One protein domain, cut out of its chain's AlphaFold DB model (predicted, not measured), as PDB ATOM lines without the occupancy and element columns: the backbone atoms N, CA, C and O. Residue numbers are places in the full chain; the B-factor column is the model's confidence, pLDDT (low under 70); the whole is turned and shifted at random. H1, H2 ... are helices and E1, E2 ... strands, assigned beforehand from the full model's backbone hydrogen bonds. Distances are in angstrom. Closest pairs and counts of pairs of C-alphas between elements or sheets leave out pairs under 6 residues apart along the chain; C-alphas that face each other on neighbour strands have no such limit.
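Overview. This is residues 3 to 165 and 194 to 237 of the 243 residues of the protein "Aspartate kinase" of marine sediment metagenome (UniProt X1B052). Look first for a twisted sheet of five strands, E8 E10 E9 E7 E11, with H2 and H4 side by side over one face and H3 beside H4. On the side of H2 away from that sheet packs the small hairpin E2 E3, with the hairpin E5 E6 next to it; the strand pair E1 E4, with H1 packed on it, completes this second part. The printed part has 207 residues, with five named helices and eleven named strands in the order E1 E2 E3 H1 E4 E5 E6 H2 E7 E8 H3 H4 E9 E10 H5 E11; the large sheet is mixed, and so is the class, helices and strands, with 92 residues in named elements, under half. The whole is compact, with a radius of gyration of the C-alphas of 18.2 A and spans of 54 by 42 by 41 A, and residues 200 to 207 and 216 to 228 stick out from it.

Along the chain. Begin in the large sheet at C-alpha 86, at (486.914, 415.246, 397.141); from there E7, residues 86 to 91, runs 16.1 A. Its sheet also holds E8, residues 112 to 114; E9, residues 144 to 148, 13.3 A; E10, residues 156 to 159; and E11, residues 232 to 236, 13.0 A, ending at (485.536, 420.940, 397.075). H2, residues 70 to 81, is 16.2 A long, H3, residues 115 to 123, 12.1 A, and H4, residues 131 to 139, 12.3 A. Find C-alpha 10 at (474.321, 430.925, 392.542), where E1, residues 10 to 14, 13.9 A, begins. E2 is residues 20 to 22, E3 31 to 34, H1 37 to 43, E4 48 to 52, E5 55 to 57 and E6 63 to 65. H5, residues 209 to 217, spans 13.9 A.

Arrangement. In the large sheet, E8 and E11 are the edge strands. Look for N 113 and O 157, 2.9 A, in parallel E8 and E10; N 158 and O 144, 2.8 A, in the hairpin E9 and E10; N 89 and O 145, 2.9 A, in parallel E9 and E7; and N 88 and O 234, 2.9 A, in antiparallel E7 and E11. H2, H3 and H4 on one face make two layers, helices over a sheet. H2 runs along the strands at a height over the sheet of 9.1 A; it lies over E7 and only just not over E11, where 2 of its C-alphas fall. H2 and H4 touch at Thr 73 and Ala 133, their closest C-alphas, 4.6 A, with a shallow tilt of 7 degrees, the same way. The helical hairpin H3 and H4 touches at Ala 119 and Tyr 131, 5.1 A. The closest C-alphas of H2 and E3 are those of Gln 81 and Ile 34, 6.8 A apart. The hairpin E2 and E3 has N 21 and O 33 at 2.9 A, the hairpin E5 and E6 N 56 and O 64 at 3.0 A, and parallel E1 and E4 N 13 and O 50 at 2.8 A. The closest C-alphas of H1 and E4 are those of Leu 43 and Val 49, 6.7 A. H1 to H4 have every O i to N i+4 pair within hydrogen-bond range; H5 has 1 of 5, and 3 of 6 O i to N i+3 pairs. H5 touches no helix and is not on the large sheet.

Size, cuts and confidence. The two C-alphas farthest apart, those of Asn 60 and Thr 201, are 55.6 A apart. Residues 166 to 193 are not printed, and C-alphas 165 and 194 are 32.8 A apart across that cut. The links E7 to E8 and H5 to E11 are long. The model's mean pLDDT over the printed part is 80.3; residues 162 to 165 and 194 to 237 are under 70.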
ATOM      1  N   ILE A   3     470.475 430.827 398.579       91.94
ATOM      2  CA  ILE A   3     471.888 431.233 398.527       91.94
ATOM      3  C   ILE A   3     472.050 432.720 398.142       91.94
ATOM      4  O   ILE A   3     472.886 433.411 398.718       91.94
ATOM      5  N   HIS A   4     471.194 433.249 397.256       91.62
ATOM      6  CA  HIS A   4     471.201 434.676 396.885       91.62
ATOM      7  C   HIS A   4     470.836 435.575 398.074       91.62
ATOM      8  O   HIS A   4     471.433 436.631 398.245       91.62
ATOM      9  N   SER A   5     469.904 435.143 398.931       93.19
ATOM     10  CA  SER A   5     469.541 435.856 400.169       93.19
ATOM     11  C   SER A   5     470.630 435.833 401.252       93.19
ATOM     12  O   SER A   5     470.540 436.609 402.197       93.19
ATOM     13  N   LEU A   6     471.675 435.007 401.108       93.12
ATOM     14  CA  LEU A   6     472.909 435.098 401.903       93.12
ATOM     15  C   LEU A   6     473.981 436.005 401.260       93.12
ATOM     16  O   LEU A   6     475.102 436.060 401.757       93.12
ATOM     17  N   GLY A   7     473.674 436.686 400.149       93.88
ATOM     18  CA  GLY A   7     474.613 437.558 399.431       93.88
ATOM     19  C   GLY A   7     475.547 436.849 398.441       93.88
ATOM     20  O   GLY A   7     476.441 437.491 397.899       93.88
ATOM     21  N   TRP A   8     475.350 435.553 398.174       94.75
ATOM     22  CA  TRP A   8     476.199 434.776 397.262       94.75
ATOM     23  C   TRP A   8     475.531 434.562 395.904       94.75
ATOM     24  O   TRP A   8     474.362 434.181 395.829       94.75
ATOM     25  N   GLU A   9     476.276 434.720 394.809       95.94
ATOM     26  CA  GLU A   9     475.770 434.339 393.490       95.94
ATOM     27  C   GLU A   9     475.693 432.815 393.331       95.94
ATOM     28  O   GLU A   9     476.656 432.090 393.579       95.94
ATOM     29  N   ALA A  10     474.550 432.334 392.841       95.50
ATOM     30  CA  ALA A  10     474.321 430.925 392.542       95.50
ATOM     31  C   ALA A  10     473.578 430.737 391.215       95.50
ATOM     32  O   ALA A  10     472.790 431.598 390.814       95.50
ATOM     33  N   ILE A  11     473.803 429.598 390.560       96.06
ATOM     34  CA  ILE A  11     473.153 429.186 389.310       96.06
ATOM     35  C   ILE A  11     472.786 427.699 389.371       96.06
ATOM     36  O   ILE A  11     473.551 426.884 389.884       96.06
ATOM     37  N   SER A  12     471.610 427.346 388.853       95.81
ATOM     38  CA  SER A  12     471.087 425.978 388.825       95.81
ATOM     39  C   SER A  12     471.118 425.371 387.422       95.81
ATOM     40  O   SER A  12     470.719 426.032 386.463       95.81
ATOM     41  N   PHE A  13     471.483 424.093 387.323       96.50
ATOM     42  CA  PHE A  13     471.427 423.292 386.101       96.50
ATOM     43  C   PHE A  13     470.633 421.993 386.332       96.50
ATOM     44  O   PHE A  13     470.824 421.313 387.343       96.50
ATOM     45  N   THR A  14     469.788 421.595 385.378       96.50
ATOM     46  CA  THR A  14     469.322 420.196 385.284       96.50
ATOM     47  C   THR A  14     470.472 419.281 384.852       96.50
ATOM     48  O   THR A  14     471.460 419.764 384.299       96.50
ATOM     49  N   GLY A  15     470.355 417.960 385.031       94.25
ATOM     50  CA  GLY A  15     471.395 417.019 384.579       94.25
ATOM     51  C   GLY A  15     471.728 417.153 383.082       94.25
ATOM     52  O   GLY A  15     472.901 417.170 382.715       94.25
ATOM     53  N   MET A  16     470.719 417.395 382.233       95.06
ATOM     54  CA  MET A  16     470.914 417.740 380.816       95.06
ATOM     55  C   MET A  16     471.733 419.029 380.638       95.06
ATOM     56  O   MET A  16     472.685 419.069 379.863       95.06
ATOM     57  N   GLN A  17     471.386 420.103 381.355       95.88
ATOM     58  CA  GLN A  17     472.078 421.391 381.238       95.88
ATOM     59  C   GLN A  17     473.505 421.354 381.815       95.88
ATOM     60  O   GLN A  17     474.368 422.091 381.335       95.88
ATOM     61  N   ALA A  18     473.748 420.481 382.797       95.50
ATOM     62  CA  ALA A  18     475.056 420.134 383.347       95.50
ATOM     63  C   ALA A  18     475.880 419.209 382.427       95.50
ATOM     64  O   ALA A  18     477.064 418.987 382.679       95.50
ATOM     65  N   GLY A  19     475.274 418.699 381.349       95.75
ATOM     66  CA  GLY A  19     475.932 417.880 380.337       95.75
ATOM     67  C   GLY A  19     476.082 416.406 380.706       95.75
ATOM     68  O   GLY A  19     476.970 415.764 380.155       95.75
ATOM     69  N   ILE A  20     475.271 415.874 381.629       97.19
ATOM     70  CA  ILE A  20     475.326 414.471 382.066       97.19
ATOM     71  C   ILE A  20     474.736 413.563 380.980       97.19
ATOM     72  O   ILE A  20     473.519 413.523 380.790       97.19
ATOM     73  N   VAL A  21     475.606 412.818 380.299       97.06
ATOM     74  CA  VAL A  21     475.251 411.819 379.284       97.06
ATOM     75  C   VAL A  21     475.278 410.424 379.907       97.06
ATOM     76  O   VAL A  21     476.084 410.126 380.793       97.06
ATOM     77  N   THR A  22     474.371 409.565 379.459       97.06
ATOM     78  CA  THR A  22     474.121 408.231 380.004       97.06
ATOM     79  C   THR A  22     473.848 407.213 378.894       97.06
ATOM     80  O   THR A  22     473.810 407.556 377.712       97.06
ATOM     81  N   ASN A  23     473.641 405.948 379.261       96.06
ATOM     82  CA  ASN A  23     473.019 404.963 378.375       96.06
ATOM     83  C   ASN A  23     471.480 404.968 378.496       96.06
ATOM     84  O   ASN A  23     470.932 405.284 379.550       96.06
ATOM     85  N   ALA A  24     470.786 404.520 377.443       94.69
ATOM     86  CA  ALA A  24     469.317 404.457 377.343       94.69
ATOM     87  C   ALA A  24     468.636 403.414 378.272       94.69
ATOM     88  O   ALA A  24     467.533 402.940 378.014       94.69
ATOM     89  N   VAL A  25     469.287 402.999 379.365       94.06
ATOM     90  CA  VAL A  25     468.745 402.005 380.306       94.06
ATOM     91  C   VAL A  25     467.991 402.731 381.422       94.06
ATOM     92  O   VAL A  25     468.473 402.838 382.551       94.06
ATOM     93  N   HIS A  26     466.806 403.255 381.093       89.00
ATOM     94  CA  HIS A  26     465.931 403.984 382.023       89.00
ATOM     95  C   HIS A  26     465.730 403.239 383.361       89.00
ATOM     96  O   HIS A  26     465.824 402.011 383.437       89.00
ATOM     97  N   THR A  27     465.446 403.987 384.434       88.94
ATOM     98  CA  THR A  27     465.376 403.549 385.852       88.94
ATOM     99  C   THR A  27     466.700 403.134 386.505       88.94
ATOM    100  O   THR A  27     466.792 403.152 387.734       88.94
ATOM    101  N   ARG A  28     467.732 402.775 385.728       92.25
ATOM    102  CA  ARG A  28     469.031 402.300 386.243       92.25
ATOM    103  C   ARG A  28     470.223 402.742 385.387       92.25
ATOM    104  O   ARG A  28     471.214 402.014 385.285       92.25
ATOM    105  N   ALA A  29     470.121 403.911 384.760       94.94
ATOM    106  CA  ALA A  29     471.098 404.378 383.785       94.94
ATOM    107  C   ALA A  29     472.501 404.519 384.404       94.94
ATOM    108  O   ALA A  29     472.665 404.750 385.610       94.94
ATOM    109  N   LYS A  30     473.530 404.362 383.572       94.00
ATOM    110  CA  LYS A  30     474.933 404.625 383.913       94.00
ATOM    111  C   LYS A  30     475.376 405.906 383.215       94.00
ATOM    112  O   LYS A  30     475.094 406.066 382.031       94.00
ATOM    113  N   VAL A  31     476.081 406.779 383.934       94.62
ATOM    114  CA  VAL A  31     476.785 407.924 383.336       94.62
ATOM    115  C   VAL A  31     477.861 407.393 382.389       94.62
ATOM    116  O   VAL A  31     478.584 406.463 382.744       94.62
ATOM    117  N   THR A  32     477.936 407.957 381.186       94.31
ATOM    118  CA  THR A  32     478.898 407.582 380.135       94.31
ATOM    119  C   THR A  32     479.871 408.714 379.815       94.31
ATOM    120  O   THR A  32     481.023 408.444 379.494       94.31
ATOM    121  N   ALA A  33     479.436 409.973 379.937       94.50
ATOM    122  CA  ALA A  33     480.274 411.166 379.815       94.50
ATOM    123  C   ALA A  33     479.623 412.366 380.527       94.50
ATOM    124  O   ALA A  33     478.407 412.384 380.726       94.50
ATOM    125  N   ILE A  34     480.405 413.396 380.867       95.94
ATOM    126  CA  ILE A  34     479.881 414.672 381.378       95.94
ATOM    127  C   ILE A  34     480.506 415.853 380.619       95.94
ATOM    128  O   ILE A  34     481.696 416.140 380.735       95.94
ATOM    129  N   ASN A  35     479.690 416.613 379.881       95.06
ATOM    130  CA  ASN A  35     480.109 417.839 379.190       95.06
ATOM    131  C   ASN A  35     480.128 419.051 380.145       95.06
ATOM    132  O   ASN A  35     479.349 419.999 380.033       95.06
ATOM    133  N   HIS A  36     481.070 419.016 381.087       92.31
ATOM    134  CA  HIS A  36     481.246 419.972 382.183       92.31
ATOM    135  C   HIS A  36     481.578 421.429 381.781       92.31
ATOM    136  O   HIS A  36     481.694 422.284 382.660       92.31
ATOM    137  N   LYS A  37     481.687 421.770 380.485       94.88
ATOM    138  CA  LYS A  37     482.090 423.113 380.002       94.88
ATOM    139  C   LYS A  37     481.241 424.256 380.580       94.88
ATOM    140  O   LYS A  37     481.782 425.291 380.966       94.88
ATOM    141  N   LYS A  38     479.917 424.066 380.679       94.62
ATOM    142  CA  LYS A  38     478.993 425.059 381.270       94.62
ATOM    143  C   LYS A  38     479.201 425.233 382.776       94.62
ATOM    144  O   LYS A  38     479.135 426.357 383.266       94.62
ATOM    145  N   LEU A  39     479.481 424.137 383.485       95.62
ATOM    146  CA  LEU A  39     479.742 424.135 384.925       95.62
ATOM    147  C   LEU A  39     481.064 424.848 385.223       95.62
ATOM    148  O   LEU A  39     481.091 425.779 386.023       95.62
ATOM    149  N   LYS A  40     482.135 424.482 384.504       94.62
ATOM    150  CA  LYS A  40     483.460 425.096 384.650       94.62
ATOM    151  C   LYS A  40     483.400 426.611 384.422       94.62
ATOM    152  O   LYS A  40     483.808 427.364 385.297       94.62
ATOM    153  N   SER A  41     482.741 427.066 383.352       96.19
ATOM    154  CA  SER A  41     482.581 428.503 383.071       96.19
ATOM    155  C   SER A  41     481.670 429.264 384.052       96.19
ATOM    156  O   SER A  41     481.647 430.498 384.030       96.19
ATOM    157  N   ALA A  42     480.899 428.576 384.898       95.81
ATOM    158  CA  ALA A  42     480.160 429.192 386.001       95.81
ATOM    159  C   ALA A  42     481.011 429.272 387.283       95.81
ATOM    160  O   ALA A  42     481.022 430.316 387.936       95.81
ATOM    161  N   LEU A  43     481.783 428.220 387.583       95.25
ATOM    162  CA  LEU A  43     482.746 428.173 388.691       95.25
ATOM    163  C   LEU A  43     483.886 429.193 388.506       95.25
ATOM    164  O   LEU A  43     484.231 429.911 389.440       95.25
ATOM    165  N   GLU A  44     484.413 429.329 387.285       95.00
ATOM    166  CA  GLU A  44     485.413 430.344 386.905       95.00
ATOM    167  C   GLU A  44     484.911 431.781 387.138       95.00
ATOM    168  O   GLU A  44     485.699 432.672 387.444       95.00
ATOM    169  N   LYS A  45     483.591 432.000 387.062       96.31
ATOM    170  CA  LYS A  45     482.929 433.281 387.365       96.31
ATOM    171  C   LYS A  45     482.578 433.447 388.851       96.31
ATOM    172  O   LYS A  45     481.828 434.353 389.193       96.31
ATOM    173  N   GLY A  46     483.077 432.572 389.728       94.06
ATOM    174  CA  GLY A  46     482.859 432.631 391.176       94.06
ATOM    175  C   GLY A  46     481.445 432.261 391.642       94.06
ATOM    176  O   GLY A  46     481.121 432.491 392.804       94.06
ATOM    177  N   LYS A  47     480.597 431.700 390.768       95.50
ATOM    178  CA  LYS A  47     479.204 431.361 391.101       95.50
ATOM    179  C   LYS A  47     479.116 429.984 391.757       95.50
ATOM    180  O   LYS A  47     479.732 429.027 391.291       95.50
ATOM    181  N   ILE A  48     478.266 429.857 392.775       96.12
ATOM    182  CA  ILE A  48     477.909 428.565 393.370       96.12
ATOM    183  C   ILE A  48     477.030 427.792 392.377       96.12
ATOM    184  O   ILE A  48     475.945 428.236 391.995       96.12
ATOM    185  N   VAL A  49     477.511 426.632 391.938       96.44
ATOM    186  CA  VAL A  49     476.850 425.799 390.927       96.44
ATOM    187  C   VAL A  49     476.024 424.710 391.606       96.44
ATOM    188  O   VAL A  49     476.571 423.833 392.265       96.44
ATOM    189  N   ILE A  50     474.705 424.746 391.412       96.62
ATOM    190  CA  ILE A  50     473.782 423.697 391.861       96.62
ATOM    191  C   ILE A  50     473.418 422.822 390.659       96.62
ATOM    192  O   ILE A  50     472.922 423.330 389.654       96.62
ATOM    193  N   VAL A  51     473.613 421.507 390.766       96.69
ATOM    194  CA  VAL A  51     473.156 420.538 389.758       96.69
ATOM    195  C   VAL A  51     472.070 419.655 390.363       96.69
ATOM    196  O   VAL A  51     472.273 419.042 391.407       96.69
ATOM    197  N   ALA A  52     470.920 419.562 389.698       95.50
ATOM    198  CA  ALA A  52     469.887 418.601 390.065       95.50
ATOM    199  C   ALA A  52     470.318 417.192 389.615       95.50
ATOM    200  O   ALA A  52     470.286 416.888 388.420       95.50
ATOM    201  N   GLY A  53     470.752 416.363 390.572       94.88
ATOM    202  CA  GLY A  53     471.272 415.011 390.338       94.88
ATOM    203  C   GLY A  53     470.220 413.967 389.953       94.88
ATOM    204  O   GLY A  53     469.108 414.311 389.555       94.88
ATOM    205  N   PHE A  54     470.586 412.680 390.043       95.69
ATOM    206  CA  PHE A  54     469.760 411.502 389.705       95.69
ATOM    207  C   PHE A  54     469.343 411.367 388.223       95.69
ATOM    208  O   PHE A  54     469.036 410.258 387.789       95.69
ATOM    209  N   GLN A  55     469.388 412.440 387.432       95.69
ATOM    210  CA  GLN A  55     468.976 412.486 386.026       95.69
ATOM    211  C   GLN A  55     470.154 412.676 385.052       95.69
ATOM    212  O   GLN A  55     471.199 413.221 385.414       95.69
ATOM    213  N   GLY A  56     469.936 412.318 383.788       96.00
ATOM    214  CA  GLY A  56     470.808 412.638 382.656       96.00
ATOM    215  C   GLY A  56     470.028 412.641 381.342       96.00
ATOM    216  O   GLY A  56     468.797 412.641 381.354       96.00
ATOM    217  N   ILE A  57     470.747 412.633 380.220       97.12
ATOM    218  CA  ILE A  57     470.196 412.321 378.890       97.12
ATOM    219  C   ILE A  57     470.903 411.113 378.280       97.12
ATOM    220  O   ILE A  57     472.035 410.803 378.661       97.12
ATOM    221  N   ASP A  58     470.260 410.420 377.349       96.69
ATOM    222  CA  ASP A  58     470.908 409.409 376.510       96.69
ATOM    223  C   ASP A  58     471.484 410.018 375.206       96.69
ATOM    224  O   ASP A  58     471.687 411.230 375.108       96.69
ATOM    225  N   ALA A  59     471.789 409.177 374.210       93.94
ATOM    226  CA  ALA A  59     472.292 409.612 372.904       93.94
ATOM    227  C   ALA A  59     471.208 410.173 371.957       93.94
ATOM    228  O   ALA A  59     471.552 410.879 371.010       93.94
ATOM    229  N   ASN A  60     469.927 409.881 372.205       94.38
ATOM    230  CA  ASN A  60     468.785 410.424 371.460       94.38
ATOM    231  C   ASN A  60     468.349 411.794 372.014       94.38
ATOM    232  O   ASN A  60     467.725 412.586 371.311       94.38
ATOM    233  N   GLY A  61     468.719 412.085 373.267       93.19
ATOM    234  CA  GLY A  61     468.305 413.268 374.022       93.19
ATOM    235  C   GLY A  61     467.183 412.985 375.025       93.19
ATOM    236  O   GLY A  61     466.720 413.915 375.688       93.19
ATOM    237  N   ASP A  62     466.769 411.725 375.169       95.88
ATOM    238  CA  ASP A  62     465.721 411.312 376.095       95.88
ATOM    239  C   ASP A  62     466.201 411.397 377.546       95.88
ATOM    240  O   ASP A  62     467.344 411.063 377.873       95.88
ATOM    241  N   ILE A  63     465.314 411.834 378.445       95.62
ATOM    242  CA  ILE A  63     465.640 411.987 379.866       95.62
ATOM    243  C   ILE A  63     465.774 410.608 380.518       95.62
ATOM    244  O   ILE A  63     464.846 409.791 380.527       95.62
ATOM    245  N   THR A  64     466.925 410.366 381.137       96.69
ATOM    246  CA  THR A  64     467.225 409.127 381.857       96.69
ATOM    247  C   THR A  64     467.313 409.354 383.360       96.69
ATOM    248  O   THR A  64     467.531 410.465 383.850       96.69
ATOM    249  N   THR A  65     467.156 408.266 384.111       96.25
ATOM    250  CA  THR A  65     467.261 408.245 385.570       96.25
ATOM    251  C   THR A  65     468.274 407.191 386.003       96.25
ATOM    252  O   THR A  65     468.240 406.042 385.557       96.25
ATOM    253  N   LEU A  66     469.200 407.592 386.874       93.88
ATOM    254  CA  LEU A  66     470.323 406.767 387.324       93.88
ATOM    255  C   LEU A  66     469.884 405.656 388.293       93.88
ATOM    256  O   LEU A  66     470.566 404.636 388.403       93.88
ATOM    257  N   GLY A  67     468.740 405.818 388.965       92.56
ATOM    258  CA  GLY A  67     468.189 404.855 389.925       92.56
ATOM    259  C   GLY A  67     468.622 405.119 391.373       92.56
ATOM    260  O   GLY A  67     468.981 406.240 391.735       92.56
ATOM    261  N   ARG A  68     468.565 404.091 392.232       90.56
ATOM    262  CA  ARG A  68     469.002 404.203 393.640       90.56
ATOM    263  C   ARG A  68     470.468 404.652 393.721       90.56
ATOM    264  O   ARG A  68     471.292 404.216 392.919       90.56
ATOM    265  N   GLY A  69     470.762 405.559 394.658       90.00
ATOM    266  CA  GLY A  69     472.062 406.235 394.751       90.00
ATOM    267  C   GLY A  69     472.329 407.267 393.651       90.00
ATOM    268  O   GLY A  69     473.469 407.686 393.480       90.00
ATOM    269  N   GLY A  70     471.325 407.651 392.853       93.62
ATOM    270  CA  GLY A  70     471.525 408.492 391.671       93.62
ATOM    271  C   GLY A  70     472.080 409.889 391.964       93.62
ATOM    272  O   GLY A  70     472.881 410.377 391.177       93.62
ATOM    273  N   SER A  71     471.711 410.518 393.084       94.81
ATOM    274  CA  SER A  71     472.269 411.820 393.493       94.81
ATOM    275  C   SER A  71     473.752 411.708 393.853       94.81
ATOM    276  O   SER A  71     474.571 412.431 393.288       94.81
ATOM    277  N   ASP A  72     474.103 410.741 394.704       94.81
ATOM    278  CA  ASP A  72     475.481 410.406 395.083       94.81
ATOM    279  C   ASP A  72     476.317 410.083 393.831       94.81
ATOM    280  O   ASP A  72     477.402 410.622 393.630       94.81
ATOM    281  N   THR A  73     475.760 409.268 392.927       94.88
ATOM    282  CA  THR A  73     476.379 408.887 391.647       94.88
ATOM    283  C   THR A  73     476.620 410.109 390.756       94.88
ATOM    284  O   THR A  73     477.703 410.234 390.187       94.88
ATOM    285  N   THR A  74     475.656 411.036 390.644       96.50
ATOM    286  CA  THR A  74     475.859 412.306 389.928       96.50
ATOM    287  C   THR A  74     477.003 413.105 390.545       96.50
ATOM    288  O   THR A  74     477.856 413.600 389.813       96.50
ATOM    289  N   ALA A  75     477.043 413.231 391.870       96.06
ATOM    290  CA  ALA A  75     478.054 414.039 392.535       96.06
ATOM    291  C   ALA A  75     479.466 413.463 392.401       96.06
ATOM    292  O   ALA A  75     480.385 414.208 392.080       96.06
ATOM    293  N   ILE A  76     479.643 412.150 392.572       96.69
ATOM    294  CA  ILE A  76     480.938 411.489 392.368       96.69
ATOM    295  C   ILE A  76     481.384 411.589 390.899       96.69
ATOM    296  O   ILE A  76     482.550 411.876 390.636       96.69
ATOM    297  N   ALA A  77     480.466 411.447 389.936       96.06
ATOM    298  CA  ALA A  77     480.777 411.647 388.518       96.06
ATOM    299  C   ALA A  77     481.207 413.097 388.213       96.06
ATOM    300  O   ALA A  77     482.155 413.323 387.460       96.06
ATOM    301  N   LEU A  78     480.538 414.085 388.816       96.62
ATOM    302  CA  LEU A  78     480.900 415.499 388.702       96.62
ATOM    303  C   LEU A  78     482.238 415.809 389.385       96.62
ATOM    304  O   LEU A  78     483.029 416.552 388.814       96.62
ATOM    305  N   ALA A  79     482.514 415.225 390.554       96.25
ATOM    306  CA  ALA A  79     483.783 415.370 391.266       96.25
ATOM    307  C   ALA A  79     484.960 414.869 390.416       96.25
ATOM    308  O   ALA A  79     485.937 415.594 390.240       96.25
ATOM    309  N   ALA A  80     484.818 413.678 389.824       94.81
ATOM    310  CA  ALA A  80     485.797 413.102 388.908       94.81
ATOM    311  C   ALA A  80     486.021 413.990 387.670       94.81
ATOM    312  O   ALA A  80     487.157 414.304 387.331       94.81
ATOM    313  N   GLN A  81     484.946 414.439 387.010       94.56
ATOM    314  CA  GLN A  81     485.045 415.232 385.776       94.56
ATOM    315  C   GLN A  81     485.518 416.683 386.000       94.56
ATOM    316  O   GLN A  81     486.005 417.325 385.068       94.56
ATOM    317  N   LEU A  82     485.342 417.227 387.206       94.06
ATOM    318  CA  LEU A  82     485.789 418.572 387.587       94.06
ATOM    319  C   LEU A  82     487.152 418.585 388.300       94.06
ATOM    320  O   LEU A  82     487.588 419.665 388.689       94.06
ATOM    321  N   GLU A  83     487.806 417.426 388.454       92.56
ATOM    322  CA  GLU A  83     489.103 417.273 389.135       92.56
ATOM    323  C   GLU A  83     489.082 417.826 390.580       92.56
ATOM    324  O   GLU A  83     490.011 418.487 391.039       92.56
ATOM    325  N   ALA A  84     487.986 417.565 391.302       93.75
ATOM    326  CA  ALA A  84     487.803 417.970 392.697       93.75
ATOM    327  C   ALA A  84     488.692 417.156 393.660       93.75
ATOM    328  O   ALA A  84     488.860 415.949 393.484       93.75
ATOM    329  N   ASP A  85     489.189 417.782 394.737       91.44
ATOM    330  CA  ASP A  85     489.992 417.101 395.770       91.44
ATOM    331  C   ASP A  85     489.190 416.028 396.531       91.44
ATOM    332  O   ASP A  85     489.763 415.086 397.091       91.44
ATOM    333  N   GLY A  86     487.862 416.186 396.559       93.38
ATOM    334  CA  GLY A  86     486.914 415.246 397.141       93.38
ATOM    335  C   GLY A  86     485.455 415.701 397.026       93.38
ATOM    336  O   GLY A  86     485.142 416.814 396.595       93.38
ATOM    337  N   CYS A  87     484.555 414.808 397.432       96.62
ATOM    338  CA  CYS A  87     483.107 414.999 397.436       96.62
ATOM    339  C   CYS A  87     482.561 414.878 398.866       96.62
ATOM    340  O   CYS A  87     482.720 413.833 399.499       96.62
ATOM    341  N   GLU A  88     481.909 415.920 399.384       95.69
ATOM    342  CA  GLU A  88     481.231 415.866 400.682       95.69
ATOM    343  C   GLU A  88     479.746 415.535 400.512       95.69
ATOM    344  O   GLU A  88     478.987 416.305 399.917       95.69
ATOM    345  N   ILE A  89     479.322 414.404 401.077       94.88
ATOM    346  CA  ILE A  89     477.929 413.952 401.084       94.88
ATOM    347  C   ILE A  89     477.328 414.259 402.454       94.88
ATOM    348  O   ILE A  89     477.676 413.614 403.445       94.88
ATOM    349  N   TYR A  90     476.418 415.234 402.506       92.88
ATOM    350  CA  TYR A  90     475.673 415.546 403.720       92.88
ATOM    351  C   TYR A  90     474.387 414.719 403.776       92.88
ATOM    352  O   TYR A  90     473.587 414.744 402.842       92.88
ATOM    353  N   THR A  91     474.180 414.005 404.880       89.06
ATOM    354  CA  THR A  91     473.038 413.103 405.113       89.06
ATOM    355  C   THR A  91     472.439 413.337 406.515       89.06
ATOM    356  O   THR A  91     472.662 414.401 407.099       89.06
ATOM    357  N   ASP A  92     471.623 412.424 407.046       84.44
ATOM    358  CA  ASP A  92     471.040 412.527 408.393       84.44
ATOM    359  C   ASP A  92     472.026 412.124 409.510       84.44
ATOM    360  O   ASP A  92     472.050 412.760 410.565       84.44
ATOM    361  N   VAL A  93     472.890 411.138 409.256       85.00
ATOM    362  CA  VAL A  93     474.002 410.711 410.133       85.00
ATOM    363  C   VAL A  93     475.278 411.545 409.943       85.00
ATOM    364  O   VAL A  93     475.498 412.126 408.884       85.00
ATOM    365  N   ASP A  94     476.153 411.602 410.954       90.00
ATOM    366  CA  ASP A  94     477.433 412.330 410.902       90.00
ATOM    367  C   ASP A  94     478.621 411.498 410.394       90.00
ATOM    368  O   ASP A  94     479.749 411.976 410.434       90.00
ATOM    369  N   GLY A  95     478.390 410.280 409.899       92.44
ATOM    370  CA  GLY A  95     479.406 409.438 409.266       92.44
ATOM    371  C   GLY A  95     478.978 407.974 409.149       92.44
ATOM    372  O   GLY A  95     477.808 407.630 409.319       92.44
ATOM    373  N   VAL A  96     479.948 407.102 408.875       93.38
ATOM    374  CA  VAL A  96     479.794 405.640 408.891       93.38
ATOM    375  C   VAL A  96     480.112 405.129 410.297       93.38
ATOM    376  O   VAL A  96     481.053 405.601 410.934       93.38
ATOM    377  N   TYR A  97     479.345 404.160 410.791       92.81
ATOM    378  CA  TYR A  97     479.493 403.585 412.130       92.81
ATOM    379  C   TYR A  97     479.772 402.079 412.068       92.81
ATOM    380  O   TYR A  97     479.353 401.410 411.130       92.81
ATOM    381  N   THR A  98     480.426 401.530 413.099       91.19
ATOM    382  CA  THR A  98     480.746 400.087 413.205       91.19
ATOM    383  C   THR A  98     479.520 399.162 413.231       91.19
ATOM    384  O   THR A  98     479.650 397.965 413.002       91.19
ATOM    385  N   ALA A  99     478.345 399.703 413.547       88.69
ATOM    386  CA  ALA A  99     477.017 399.098 413.431       88.69
ATOM    387  C   ALA A  99     475.986 400.245 413.359       88.69
ATOM    388  O   ALA A  99     476.356 401.398 413.579       88.69
ATOM    389  N   ASP A 100     474.706 399.976 413.077       87.94
ATOM    390  CA  ASP A 100     473.673 401.027 413.124       87.94
ATOM    391  C   ASP A 100     473.547 401.579 414.565       87.94
ATOM    392  O   ASP A 100     473.124 400.827 415.449       87.94
ATOM    393  N   PRO A 101     473.865 402.863 414.836       87.19
ATOM    394  CA  PRO A 101     473.822 403.428 416.187       87.19
ATOM    395  C   PRO A 101     472.396 403.552 416.753       87.19
ATOM    396  O   PRO A 101     472.226 403.797 417.947       87.19
ATOM    397  N   ARG A 102     471.357 403.368 415.923       85.94
ATOM    398  CA  ARG A 102     469.950 403.266 416.349       85.94
ATOM    399  C   ARG A 102     469.642 401.897 416.962       85.94
ATOM    400  O   ARG A 102     468.699 401.785 417.739       85.94
ATOM    401  N   ILE A 103     470.434 400.879 416.616       89.31
ATOM    402  CA  ILE A 103     470.298 399.490 417.073       89.31
ATOM    403  C   ILE A 103     471.350 399.179 418.142       89.31
ATOM    404  O   ILE A 103     471.000 398.672 419.197       89.31
ATOM    405  N   VAL A 104     472.618 399.512 417.894       91.75
ATOM    406  CA  VAL A 104     473.759 399.248 418.782       91.75
ATOM    407  C   VAL A 104     474.359 400.588 419.197       91.75
ATOM    408  O   VAL A 104     475.215 401.140 418.513       91.75
ATOM    409  N   ARG A 105     473.918 401.148 420.325       89.62
ATOM    410  CA  ARG A 105     474.338 402.500 420.763       89.62
ATOM    411  C   ARG A 105     475.795 402.564 421.259       89.62
ATOM    412  O   ARG A 105     476.311 403.658 421.454       89.62
ATOM    413  N   THR A 106     476.472 401.423 421.418       92.69
ATOM    414  CA  THR A 106     477.936 401.326 421.610       92.69
ATOM    415  C   THR A 106     478.731 401.386 420.296       92.69
ATOM    416  O   THR A 106     479.968 401.366 420.326       92.69
ATOM    417  N   ALA A 107     478.057 401.468 419.141       91.62
ATOM    418  CA  ALA A 107     478.700 401.651 417.846       91.62
ATOM    419  C   ALA A 107     479.490 402.963 417.803       91.62
ATOM    420  O   ALA A 107     479.030 404.011 418.258       91.62
ATOM    421  N   ARG A 108     480.685 402.913 417.211       92.50
ATOM    422  CA  ARG A 108     481.579 404.070 417.089       92.50
ATOM    423  C   ARG A 108     481.597 404.559 415.647       92.50
ATOM    424  O   ARG A 108     481.553 403.737 414.730       92.50
ATOM    425  N   ARG A 109     481.700 405.877 415.446       93.50
ATOM    426  CA  ARG A 109     481.963 406.442 414.118       93.50
ATOM    427  C   ARG A 109     483.349 405.995 413.660       93.50
ATOM    428  O   ARG A 109     484.308 406.061 414.427       93.50
ATOM    429  N   ILE A 110     483.442 405.533 412.424       94.75
ATOM    430  CA  ILE A 110     484.688 405.125 411.782       94.75
ATOM    431  C   ILE A 110     485.333 406.399 411.205       94.75
ATOM    432  O   ILE A 110     484.696 407.045 410.374       94.75
ATOM    433  N   PRO A 111     486.546 406.821 411.619       95.00
ATOM    434  CA  PRO A 111     487.131 408.076 411.126       95.00
ATOM    435  C   PRO A 111     487.516 408.010 409.644       95.00
ATOM    436  O   PRO A 111     487.267 408.949 408.888       95.00
ATOM    437  N   ALA A 112     488.081 406.878 409.218       95.88
ATOM    438  CA  ALA A 112     488.386 406.586 407.826       95.88
ATOM    439  C   ALA A 112     488.129 405.105 407.512       95.88
ATOM    440  O   ALA A 112     488.376 404.250 408.359       95.88
ATOM    441  N   ILE A 113     487.644 404.828 406.304       94.94
ATOM    442  CA  ILE A 113     487.290 403.495 405.797       94.94
ATOM    443  C   ILE A 113     487.742 403.371 404.335       94.94
ATOM    444  O   ILE A 113     487.820 404.376 403.619       94.94
ATOM    445  N   SER A 114     488.067 402.164 403.874       96.19
ATOM    446  CA  SER A 114     488.373 401.947 402.458       96.19
ATOM    447  C   SER A 114     487.121 401.980 401.573       96.19
ATOM    448  O   SER A 114     486.000 401.768 402.044       96.19
ATOM    449  N   TYR A 115     487.299 402.203 400.265       95.12
ATOM    450  CA  TYR A 115     486.220 402.001 399.290       95.12
ATOM    451  C   TYR A 115     485.641 400.578 399.363       95.12
ATOM    452  O   TYR A 115     484.431 400.411 399.267       95.12
ATOM    453  N   ASP A 116     486.488 399.566 399.554       92.38
ATOM    454  CA  ASP A 116     486.111 398.149 399.526       92.38
ATOM    455  C   ASP A 116     485.297 397.748 400.764       92.38
ATOM    456  O   ASP A 116     484.202 397.207 400.627       92.38
ATOM    457  N   GLU A 117     485.762 398.094 401.968       92.94
ATOM    458  CA  GLU A 117     484.998 397.882 403.208       92.94
ATOM    459  C   GLU A 117     483.653 398.620 403.167       92.94
ATOM    460  O   GLU A 117     482.627 398.071 403.566       92.94
ATOM    461  N   MET A 118     483.633 399.855 402.650       94.50
ATOM    462  CA  MET A 118     482.406 400.643 402.555       94.50
ATOM    463  C   MET A 118     481.439 400.097 401.490       94.50
ATOM    464  O   MET A 118     480.222 400.142 401.692       94.50
ATOM    465  N   ALA A 119     481.946 399.551 400.379       91.75
ATOM    466  CA  ALA A 119     481.134 398.877 399.369       91.75
ATOM    467  C   ALA A 119     480.496 397.599 399.934       91.75
ATOM    468  O   ALA A 119     479.290 397.412 399.784       91.75
ATOM    469  N   GLU A 120     481.257 396.780 400.667       91.00
ATOM    470  CA  GLU A 120     480.723 395.592 401.341       91.00
ATOM    471  C   GLU A 120     479.707 395.952 402.431       91.00
ATOM    472  O   GLU A 120     478.624 395.369 402.475       91.00
ATOM    473  N   MET A 121     479.961 396.980 403.249       91.88
ATOM    474  CA  MET A 121     478.960 397.486 404.197       91.88
ATOM    475  C   MET A 121     477.671 397.934 403.490       91.88
ATOM    476  O   MET A 121     476.576 397.620 403.961       91.88
ATOM    477  N   ALA A 122     477.769 398.632 402.353       90.25
ATOM    478  CA  ALA A 122     476.607 399.046 401.566       90.25
ATOM    479  C   ALA A 122     475.855 397.851 400.946       90.25
ATOM    480  O   ALA A 122     474.622 397.828 400.972       90.25
ATOM    481  N   ASN A 123     476.574 396.837 400.447       87.06
ATOM    482  CA  ASN A 123     476.009 395.586 399.924       87.06
ATOM    483  C   ASN A 123     475.274 394.788 401.017       87.06
ATOM    484  O   ASN A 123     474.177 394.283 400.782       87.06
ATOM    485  N   LEU A 124     475.827 394.752 402.234       87.50
ATOM    486  CA  LEU A 124     475.216 394.156 403.429       87.50
ATOM    487  C   LEU A 124     474.077 395.008 404.031       87.50
ATOM    488  O   LEU A 124     473.470 394.621 405.030       87.50
ATOM    489  N   GLY A 125     473.737 396.147 403.415       83.62
ATOM    490  CA  GLY A 125     472.544 396.936 403.731       83.62
ATOM    491  C   GLY A 125     472.769 398.192 404.579       83.62
ATOM    492  O   GLY A 125     471.781 398.805 404.999       83.62
ATOM    493  N   ALA A 126     474.016 398.617 404.819       86.44
ATOM    494  CA  ALA A 126     474.305 399.891 405.478       86.44
ATOM    495  C   ALA A 126     473.779 401.065 404.632       86.44
ATOM    496  O   ALA A 126     474.217 401.309 403.510       86.44
ATOM    497  N   ARG A 127     472.826 401.827 405.180       82.62
ATOM    498  CA  ARG A 127     472.012 402.795 404.415       82.62
ATOM    499  C   ARG A 127     472.665 404.170 404.206       82.62
ATOM    500  O   ARG A 127     471.970 405.114 403.850       82.62
ATOM    501  N   VAL A 128     473.971 404.285 404.447       85.94
ATOM    502  CA  VAL A 128     474.703 405.565 404.474       85.94
ATOM    503  C   VAL A 128     475.029 406.077 403.067       85.94
ATOM    504  O   VAL A 128     474.919 407.270 402.804       85.94
ATOM    505  N   MET A 129     475.408 405.177 402.156       88.50
ATOM    506  CA  MET A 129     475.683 405.472 400.748       88.50
ATOM    507  C   MET A 129     475.385 404.237 399.895       88.50
ATOM    508  O   MET A 129     475.555 403.107 400.342       88.50
ATOM    509  N   HIS A 130     474.954 404.441 398.652       90.06
ATOM    510  CA  HIS A 130     474.698 403.348 397.719       90.06
ATOM    511  C   HIS A 130     475.992 402.833 397.057       90.06
ATOM    512  O   HIS A 130     476.734 403.628 396.481       90.06
ATOM    513  N   TYR A 131     476.209 401.510 397.043       90.00
ATOM    514  CA  TYR A 131     477.431 400.853 396.531       90.00
ATOM    515  C   TYR A 131     477.922 401.404 395.178       90.00
ATOM    516  O   TYR A 131     479.078 401.786 395.053       90.00
ATOM    517  N   ARG A 132     477.017 401.610 394.208       90.06
ATOM    518  CA  ARG A 132     477.331 402.186 392.880       90.06
ATOM    519  C   ARG A 132     478.086 403.525 392.894       90.06
ATOM    520  O   ARG A 132     478.785 403.818 391.928       90.06
ATOM    521  N   ALA A 133     477.908 404.357 393.921       93.31
ATOM    522  CA  ALA A 133     478.641 405.618 394.053       93.31
ATOM    523  C   ALA A 133     480.049 405.396 394.636       93.31
ATOM    524  O   ALA A 133     480.986 406.082 394.236       93.31
ATOM    525  N   ILE A 134     480.202 404.392 395.505       94.88
ATOM    526  CA  ILE A 134     481.479 403.947 396.080       94.88
ATOM    527  C   ILE A 134     482.326 403.261 394.997       94.88
ATOM    528  O   ILE A 134     483.495 403.604 394.839       94.88
ATOM    529  N   ASP A 135     481.725 402.398 394.167       93.31
ATOM    530  CA  ASP A 135     482.358 401.812 392.974       93.31
ATOM    531  C   ASP A 135     482.903 402.903 392.041       93.31
ATOM    532  O   ASP A 135     484.025 402.829 391.538       93.31
ATOM    533  N   LEU A 136     482.096 403.940 391.791       94.00
ATOM    534  CA  LEU A 136     482.476 405.051 390.927       94.00
ATOM    535  C   LEU A 136     483.621 405.865 391.549       94.00
ATOM    536  O   LEU A 136     484.575 406.213 390.855       94.00
ATOM    537  N   ALA A 137     483.561 406.111 392.859       95.62
ATOM    538  CA  ALA A 137     484.590 406.827 393.602       95.62
ATOM    539  C   ALA A 137     485.922 406.068 393.606       95.62
ATOM    540  O   ALA A 137     486.957 406.671 393.337       95.62
ATOM    541  N   ARG A 138     485.887 404.742 393.792       95.44
ATOM    542  CA  ARG A 138     487.043 403.844 393.655       95.44
ATOM    543  C   ARG A 138     487.677 403.959 392.270       95.44
ATOM    544  O   ARG A 138     488.871 404.229 392.165       95.44
ATOM    545  N   ASN A 139     486.875 403.801 391.215       93.88
ATOM    546  CA  ASN A 139     487.349 403.795 389.826       93.88
ATOM    547  C   ASN A 139     487.996 405.124 389.397       93.88
ATOM    548  O   ASN A 139     488.963 405.111 388.641       93.88
ATOM    549  N   TYR A 140     487.496 406.257 389.898       94.19
ATOM    550  CA  TYR A 140     488.038 407.594 389.611       94.19
ATOM    551  C   TYR A 140     488.903 408.178 390.748       94.19
ATOM    552  O   TYR A 140     489.276 409.348 390.695       94.19
ATOM    553  N   LYS A 141     489.224 407.379 391.777       94.75
ATOM    554  CA  LYS A 141     489.986 407.755 392.987       94.75
ATOM    555  C   LYS A 141     489.470 409.010 393.725       94.75
ATOM    556  O   LYS A 141     490.234 409.701 394.401       94.75
ATOM    557  N   VAL A 142     488.166 409.281 393.639       96.06
ATOM    558  CA  VAL A 142     487.496 410.414 394.299       96.06
ATOM    559  C   VAL A 142     487.327 410.126 395.789       96.06
ATOM    560  O   VAL A 142     486.525 409.281 396.178       96.06
ATOM    561  N   LYS A 143     488.026 410.884 396.638       96.50
ATOM    562  CA  LYS A 143     487.828 410.840 398.095       96.50
ATOM    563  C   LYS A 143     486.416 411.305 398.446       96.50
ATOM    564  O   LYS A 143     485.954 412.323 397.923       96.50
ATOM    565  N   ILE A 144     485.757 410.612 399.368       96.81
ATOM    566  CA  ILE A 144     484.426 410.988 399.863       96.81
ATOM    567  C   ILE A 144     484.525 411.360 401.338       96.81
ATOM    568  O   ILE A 144     485.211 410.672 402.090       96.81
ATOM    569  N   ILE A 145     483.800 412.387 401.779       96.62
ATOM    570  CA  ILE A 145     483.571 412.644 403.206       96.62
ATOM    571  C   ILE A 145     482.066 412.585 403.480       96.62
ATOM    572  O   ILE A 145     481.298 413.366 402.920       96.62
ATOM    573  N   VAL A 146     481.630 411.649 404.323       95.44
ATOM    574  CA  VAL A 146     480.227 411.538 404.764       95.44
ATOM    575  C   VAL A 146     480.035 412.366 406.030       95.44
ATOM    576  O   VAL A 146     480.764 412.155 406.997       95.44
ATOM    577  N   LYS A 147     479.076 413.299 406.026       94.44
ATOM    578  CA  LYS A 147     478.861 414.308 407.084       94.44
ATOM    579  C   LYS A 147     477.363 414.479 407.377       94.44
ATOM    580  O   LYS A 147     476.526 414.121 406.552       94.44
ATOM    581  N   SER A 148     477.005 415.077 408.516       92.94
ATOM    582  CA  SER A 148     475.598 415.374 408.835       92.94
ATOM    583  C   SER A 148     475.184 416.747 408.312       92.94
ATOM    584  O   SER A 148     475.896 417.733 408.491       92.94
ATOM    585  N   SER A 149     473.977 416.833 407.750       90.75
ATOM    586  CA  SER A 149     473.294 418.098 407.430       90.75
ATOM    587  C   SER A 149     472.926 418.921 408.674       90.75
ATOM    588  O   SER A 149     472.604 420.102 408.554       90.75
ATOM    589  N   PHE A 150     472.937 418.304 409.863       89.31
ATOM    590  CA  PHE A 150     472.418 418.886 411.106       89.31
ATOM    591  C   PHE A 150     473.503 419.177 412.150       89.31
ATOM    592  O   PHE A 150     473.334 420.081 412.968       89.31
ATOM    593  N   ILE A 151     474.601 418.415 412.141       88.56
ATOM    594  CA  ILE A 151     475.660 418.467 413.157       88.56
ATOM    595  C   ILE A 151     477.008 418.695 412.472       88.56
ATOM    596  O   ILE A 151     477.393 417.959 411.566       88.56
ATOM    597  N   ALA A 152     477.743 419.709 412.926       88.88
ATOM    598  CA  ALA A 152     479.091 419.979 412.447       88.88
ATOM    599  C   ALA A 152     480.083 418.930 412.975       88.88
ATOM    600  O   ALA A 152     480.144 418.677 414.178       88.88
ATOM    601  N   GLY A 153     480.885 418.359 412.080       89.88
ATOM    602  CA  GLY A 153     481.914 417.379 412.411       89.88
ATOM    603  C   GLY A 153     482.777 417.029 411.200       89.88
ATOM    604  O   GLY A 153     482.454 417.390 410.066       89.88
ATOM    605  N   GLU A 154     483.878 416.325 411.455       91.69
ATOM    606  CA  GLU A 154     484.838 415.884 410.431       91.69
ATOM    607  C   GLU A 154     484.259 414.822 409.488       91.69
ATOM    608  O   GLU A 154     484.665 414.738 408.334       91.69
ATOM    609  N   GLY A 155     483.288 414.040 409.966       94.62
ATOM    610  CA  GLY A 155     482.646 412.989 409.186       94.62
ATOM    611  C   GLY A 155     483.342 411.629 409.262       94.62
ATOM    612  O   GLY A 155     484.040 411.307 410.232       94.62
ATOM    613  N   THR A 156     483.155 410.850 408.197       96.25
ATOM    614  CA  THR A 156     483.976 409.683 407.840       96.25
ATOM    615  C   THR A 156     484.600 409.901 406.467       96.25
ATOM    616  O   THR A 156     483.877 410.163 405.504       96.25
ATOM    617  N   LEU A 157     485.919 409.732 406.364       97.12
ATOM    618  CA  LEU A 157     486.655 409.741 405.098       97.12
ATOM    619  C   LEU A 157     486.624 408.352 404.437       97.12
ATOM    620  O   LEU A 157     487.166 407.396 404.985       97.12
ATOM    621  N   ILE A 158     486.059 408.245 403.236       96.12
ATOM    622  CA  ILE A 158     486.162 407.050 402.387       96.12
ATOM    623  C   ILE A 158     487.281 407.297 401.367       96.12
ATOM    624  O   ILE A 158     487.236 408.286 400.624       96.12
ATOM    625  N   LYS A 159     488.300 406.429 401.345       94.44
ATOM    626  CA  LYS A 159     489.480 406.572 400.471       94.44
ATOM    627  C   LYS A 159     490.077 405.225 400.036       94.44
ATOM    628  O   LYS A 159     489.576 404.158 400.372       94.44
ATOM    629  N   GLU A 160     491.176 405.283 399.292       92.00
ATOM    630  CA  GLU A 160     492.044 404.130 399.025       92.00
ATOM    631  C   GLU A 160     492.867 403.773 400.280       92.00
ATOM    632  O   GLU A 160     493.169 404.648 401.098       92.00
ATOM    633  N   VAL A 161     493.218 402.494 400.448       83.75
ATOM    634  CA  VAL A 161     494.068 402.032 401.560       83.75
ATOM    635  C   VAL A 161     495.511 402.474 401.317       83.75
ATOM    636  O   VAL A 161     496.067 402.218 400.251       83.75
ATOM    637  N   ASP A 162     496.146 403.088 402.316       66.06
ATOM    638  CA  ASP A 162     497.602 403.243 402.316       66.06
ATOM    639  C   ASP A 162     498.228 401.872 402.603       66.06
ATOM    640  O   ASP A 162     498.092 401.345 403.709       66.06
ATOM    641  N   SER A 163     498.904 401.285 401.612       52.22
ATOM    642  CA  SER A 163     499.347 399.876 401.599       52.22
ATOM    643  C   SER A 163     500.231 399.444 402.780       52.22
ATOM    644  O   SER A 163     500.340 398.258 403.078       52.22
ATOM    645  N   MET A 164     500.812 400.392 403.519       43.12
ATOM    646  CA  MET A 164     501.552 400.123 404.756       43.12
ATOM    647  C   MET A 164     500.666 399.555 405.889       43.12
ATOM    648  O   MET A 164     501.189 398.923 406.805       43.12
ATOM    649  N   LEU A 165     499.339 399.735 405.829       49.25
ATOM    650  CA  LEU A 165     498.388 399.186 406.807       49.25
ATOM    651  C   LEU A 165     498.015 397.714 406.562       49.25
ATOM    652  O   LEU A 165     497.596 397.042 407.500       49.25
ATOM    653  N   ILE A 194     468.341 394.894 418.255       28.98
ATOM    654  CA  ILE A 194     468.234 395.974 419.307       28.98
ATOM    655  C   ILE A 194     469.040 395.769 420.644       28.98
ATOM    656  O   ILE A 194     468.912 394.718 421.251       28.98
ATOM    657  N   ALA A 195     469.861 396.687 421.217       24.89
ATOM    658  CA  ALA A 195     469.542 398.033 421.777       24.89
ATOM    659  C   ALA A 195     470.765 398.857 422.360       24.89
ATOM    660  O   ALA A 195     471.890 398.372 422.360       24.89
ATOM    661  N   GLU A 196     470.494 400.052 422.947       30.14
ATOM    662  CA  GLU A 196     471.081 400.763 424.147       30.14
ATOM    663  C   GLU A 196     472.619 401.070 424.295       30.14
ATOM    664  O   GLU A 196     473.457 400.300 423.844       30.14
ATOM    665  N   THR A 197     473.139 402.196 424.865       25.83
ATOM    666  CA  THR A 197     472.590 403.499 425.381       25.83
ATOM    667  C   THR A 197     473.643 404.665 425.487       25.83
ATOM    668  O   THR A 197     474.630 404.472 426.183       25.83
ATOM    669  N   THR A 198     473.358 405.884 424.952       27.58
ATOM    670  CA  THR A 198     473.621 407.287 425.500       27.58
ATOM    671  C   THR A 198     475.052 407.805 425.898       27.58
ATOM    672  O   THR A 198     475.903 406.988 426.198       27.58
ATOM    673  N   THR A 199     475.442 409.110 426.044       29.05
ATOM    674  CA  THR A 199     474.948 410.491 425.675       29.05
ATOM    675  C   THR A 199     475.973 411.631 426.051       29.05
ATOM    676  O   THR A 199     476.632 411.512 427.078       29.05
ATOM    677  N   THR A 200     476.016 412.781 425.320       28.00
ATOM    678  CA  THR A 200     476.695 414.114 425.615       28.00
ATOM    679  C   THR A 200     478.246 414.195 425.719       28.00
ATOM    680  O   THR A 200     478.881 413.154 425.750       28.00
ATOM    681  N   THR A 201     478.968 415.348 425.697       30.66
ATOM    682  CA  THR A 201     478.720 416.837 425.797       30.66
ATOM    683  C   THR A 201     479.686 417.622 424.850       30.66
ATOM    684  O   THR A 201     480.795 417.153 424.639       30.66
ATOM    685  N   LEU A 202     479.304 418.715 424.145       29.41
ATOM    686  CA  LEU A 202     479.469 420.166 424.497       29.41
ATOM    687  C   LEU A 202     480.908 420.560 424.946       29.41
ATOM    688  O   LEU A 202     481.381 419.956 425.898       29.41
ATOM    689  N   LEU A 203     481.685 421.525 424.395       34.72
ATOM    690  CA  LEU A 203     481.523 422.868 423.740       34.72
ATOM    691  C   LEU A 203     482.873 423.258 423.009       34.72
ATOM    692  O   LEU A 203     483.755 422.405 422.991       34.72
ATOM    693  N   PRO A 204     483.193 424.511 422.566       42.81
ATOM    694  CA  PRO A 204     482.475 425.519 421.746       42.81
ATOM    695  C   PRO A 204     483.315 426.186 420.596       42.81
ATOM    696  O   PRO A 204     484.537 426.178 420.630       42.81
ATOM    697  N   SER A 205     482.653 426.980 419.725       35.56
ATOM    698  CA  SER A 205     483.145 428.261 419.112       35.56
ATOM    699  C   SER A 205     484.352 428.266 418.120       35.56
ATOM    700  O   SER A 205     485.292 427.508 418.278       35.56
ATOM    701  N   PHE A 206     484.448 429.119 417.079       29.09
ATOM    702  CA  PHE A 206     483.520 430.127 416.522       29.09
ATOM    703  C   PHE A 206     483.782 430.359 415.006       29.09
ATOM    704  O   PHE A 206     484.751 431.021 414.647       29.09
ATOM    705  N   ALA A 207     482.928 429.844 414.106       36.03
ATOM    706  CA  ALA A 207     483.000 430.155 412.656       36.03
ATOM    707  C   ALA A 207     481.714 429.875 411.834       36.03
ATOM    708  O   ALA A 207     481.562 430.402 410.738       36.03
ATOM    709  N   LEU A 208     480.776 429.051 412.326       39.25
ATOM    710  CA  LEU A 208     479.702 428.464 411.496       39.25
ATOM    711  C   LEU A 208     478.439 429.322 411.252       39.25
ATOM    712  O   LEU A 208     477.531 428.873 410.549       39.25
ATOM    713  N   SER A 209     478.344 430.525 411.826       32.97
ATOM    714  CA  SER A 209     477.085 431.296 411.907       32.97
ATOM    715  C   SER A 209     476.398 431.529 410.548       32.97
ATOM    716  O   SER A 209     475.187 431.357 410.406       32.97
ATOM    717  N   THR A 210     477.177 431.866 409.517       40.47
ATOM    718  CA  THR A 210     476.669 432.385 408.237       40.47
ATOM    719  C   THR A 210     475.918 431.352 407.387       40.47
ATOM    720  O   THR A 210     475.106 431.738 406.551       40.47
ATOM    721  N   ILE A 211     476.160 430.050 407.587       45.97
ATOM    722  CA  ILE A 211     475.537 428.980 406.785       45.97
ATOM    723  C   ILE A 211     474.193 428.541 407.391       45.97
ATOM    724  O   ILE A 211     473.215 428.382 406.663       45.97
ATOM    725  N   PHE A 212     474.107 428.419 408.721       38.22
ATOM    726  CA  PHE A 212     472.885 427.982 409.417       38.22
ATOM    727  C   PHE A 212     471.667 428.889 409.166       38.22
ATOM    728  O   PHE A 212     470.531 428.409 409.163       38.22
ATOM    729  N   SER A 213     471.890 430.187 408.934       37.28
ATOM    730  CA  SER A 213     470.816 431.181 408.801       37.28
ATOM    731  C   SER A 213     469.891 430.932 407.595       37.28
ATOM    732  O   SER A 213     468.680 431.130 407.696       37.28
ATOM    733  N   ALA A 214     470.407 430.409 406.471       39.78
ATOM    734  CA  ALA A 214     469.560 430.068 405.319       39.78
ATOM    735  C   ALA A 214     468.653 428.859 405.580       39.78
ATOM    736  O   ALA A 214     467.487 428.869 405.186       39.78
ATOM    737  N   THR A 215     469.164 427.832 406.262       45.12
ATOM    738  CA  THR A 215     468.413 426.602 406.552       45.12
ATOM    739  C   THR A 215     467.204 426.879 407.448       45.12
ATOM    740  O   THR A 215     466.158 426.253 407.288       45.12
ATOM    741  N   PHE A 216     467.307 427.858 408.356       32.38
ATOM    742  CA  PHE A 216     466.204 428.245 409.239       32.38
ATOM    743  C   PHE A 216     465.024 428.892 408.490       32.38
ATOM    744  O   PHE A 216     463.870 428.616 408.811       32.38
ATOM    745  N   PHE A 217     465.285 429.701 407.456       31.77
ATOM    746  CA  PHE A 217     464.240 430.431 406.719       31.77
ATOM    747  C   PHE A 217     463.374 429.568 405.784       31.77
ATOM    748  O   PHE A 217     462.339 430.031 405.308       31.77
ATOM    749  N   ILE A 218     463.747 428.309 405.544       42.50
ATOM    750  CA  ILE A 218     462.974 427.361 404.717       42.50
ATOM    751  C   ILE A 218     461.766 426.780 405.491       42.50
ATOM    752  O   ILE A 218     460.865 426.181 404.908       42.50
ATOM    753  N   ARG A 219     461.705 426.977 406.815       33.47
ATOM    754  CA  ARG A 219     460.877 426.208 407.764       33.47
ATOM    755  C   ARG A 219     459.380 426.582 407.836       33.47
ATOM    756  O   ARG A 219     458.757 426.368 408.872       33.47
ATOM    757  N   SER A 220     458.799 427.108 406.757       31.61
ATOM    758  CA  SER A 220     457.430 427.668 406.734       31.61
ATOM    759  C   SER A 220     456.465 426.974 405.760       31.61
ATOM    760  O   SER A 220     455.586 427.626 405.206       31.61
ATOM    761  N   ILE A 221     456.594 425.657 405.579       29.09
ATOM    762  CA  ILE A 221     455.571 424.767 404.998       29.09
ATOM    763  C   ILE A 221     455.549 423.469 405.821       29.09
ATOM    764  O   ILE A 221     456.598 422.883 406.085       29.09
ATOM    765  N   PHE A 222     454.359 423.024 406.232       31.47
ATOM    766  CA  PHE A 222     454.157 421.691 406.809       31.47
ATOM    767  C   PHE A 222     454.174 420.640 405.692       31.47
ATOM    768  O   PHE A 222     453.498 420.813 404.680       31.47
ATOM    769  N   ALA A 223     454.896 419.538 405.900       26.22
ATOM    770  CA  ALA A 223     454.921 418.395 404.991       26.22
ATOM    771  C   ALA A 223     454.709 417.089 405.772       26.22
ATOM    772  O   ALA A 223     455.594 416.623 406.488       26.22
ATOM    773  N   THR A 224     453.512 416.521 405.643       34.31
ATOM    774  CA  THR A 224     453.229 415.101 405.899       34.31
ATOM    775  C   THR A 224     453.611 414.268 404.672       34.31
ATOM    776  O   THR A 224     453.618 414.808 403.567       34.31
ATOM    777  N   GLU A 225     453.841 412.961 404.859       29.36
ATOM    778  CA  GLU A 225     454.356 412.000 403.859       29.36
ATOM    779  C   GLU A 225     455.827 412.245 403.438       29.36
ATOM    780  O   GLU A 225     456.242 413.371 403.174       29.36
ATOM    781  N   LEU A 226     456.643 411.180 403.365       42.09
ATOM    782  CA  LEU A 226     458.056 411.268 402.952       42.09
ATOM    783  C   LEU A 226     458.246 411.083 401.434       42.09
ATOM    784  O   LEU A 226     458.032 409.985 400.919       42.09
ATOM    785  N   PRO A 227     458.827 412.077 400.745       31.19
ATOM    786  CA  PRO A 227     459.713 411.877 399.597       31.19
ATOM    787  C   PRO A 227     461.199 412.088 400.020       31.19
ATOM    788  O   PRO A 227     461.473 412.279 401.207       31.19
ATOM    789  N   PRO A 228     462.199 411.913 399.131       39.97
ATOM    790  CA  PRO A 228     463.493 411.345 399.520       39.97
ATOM    791  C   PRO A 228     464.433 412.296 400.273       39.97
ATOM    792  O   PRO A 228     464.341 413.517 400.169       39.97
ATOM    793  N   TYR A 229     465.408 411.682 400.956       35.62
ATOM    794  CA  TYR A 229     466.558 412.320 401.598       35.62
ATOM    795  C   TYR A 229     467.150 413.451 400.739       35.62
ATOM    796  O   TYR A 229     467.731 413.211 399.678       35.62
ATOM    797  N   PHE A 230     467.028 414.686 401.228       27.28
ATOM    798  CA  PHE A 230     467.690 415.862 400.667       27.28
ATOM    799  C   PHE A 230     469.182 415.842 401.028       27.28
ATOM    800  O   PHE A 230     469.644 416.605 401.877       27.28
ATOM    801  N   CYS A 231     469.949 414.964 400.377       34.09
ATOM    802  CA  CYS A 231     471.402 415.014 400.461       34.09
ATOM    803  C   CYS A 231     471.885 416.336 399.854       34.09
ATOM    804  O   CYS A 231     471.793 416.542 398.640       34.09
ATOM    805  N   THR A 232     472.398 417.238 400.690       38.47
ATOM    806  CA  THR A 232     473.145 418.400 400.202       38.47
ATOM    807  C   THR A 232     474.551 417.918 399.874       38.47
ATOM    808  O   THR A 232     475.180 417.239 400.680       38.47
ATOM    809  N   ILE A 233     475.040 418.204 398.671       49.62
ATOM    810  CA  ILE A 233     476.323 417.668 398.216       49.62
ATOM    811  C   ILE A 233     477.234 418.826 397.833       49.62
ATOM    812  O   ILE A 233     476.864 419.659 397.003       49.62
ATOM    813  N   ILE A 234     478.408 418.882 398.462       54.84
ATOM    814  CA  ILE A 234     479.389 419.948 398.265       54.84
ATOM    815  C   ILE A 234     480.636 419.344 397.623       54.84
ATOM    816  O   ILE A 234     481.266 418.440 398.168       54.84
ATOM    817  N   LEU A 235     480.995 419.853 396.445       49.78
ATOM    818  CA  LEU A 235     482.243 419.510 395.771       49.78
ATOM    819  C   LEU A 235     483.307 420.537 396.152       49.78
ATOM    820  O   LEU A 235     483.133 421.728 395.887       49.78
ATOM    821  N   PHE A 236     484.403 420.079 396.752       44.53
ATOM    822  CA  PHE A 236     485.536 420.940 397.075       44.53
ATOM    823  C   PHE A 236     486.568 420.877 395.952       44.53
ATOM    824  O   PHE A 236     487.192 419.845 395.716       44.53
ATOM    825  N   ILE A 237     486.732 422.007 395.265       45.00
ATOM    826  CA  ILE A 237     487.784 422.230 394.273       45.00
ATOM    827  C   ILE A 237     488.721 423.286 394.859       45.00
ATOM    828  O   ILE A 237     488.445 424.489 394.799       45.00
TER     829      ILE A 237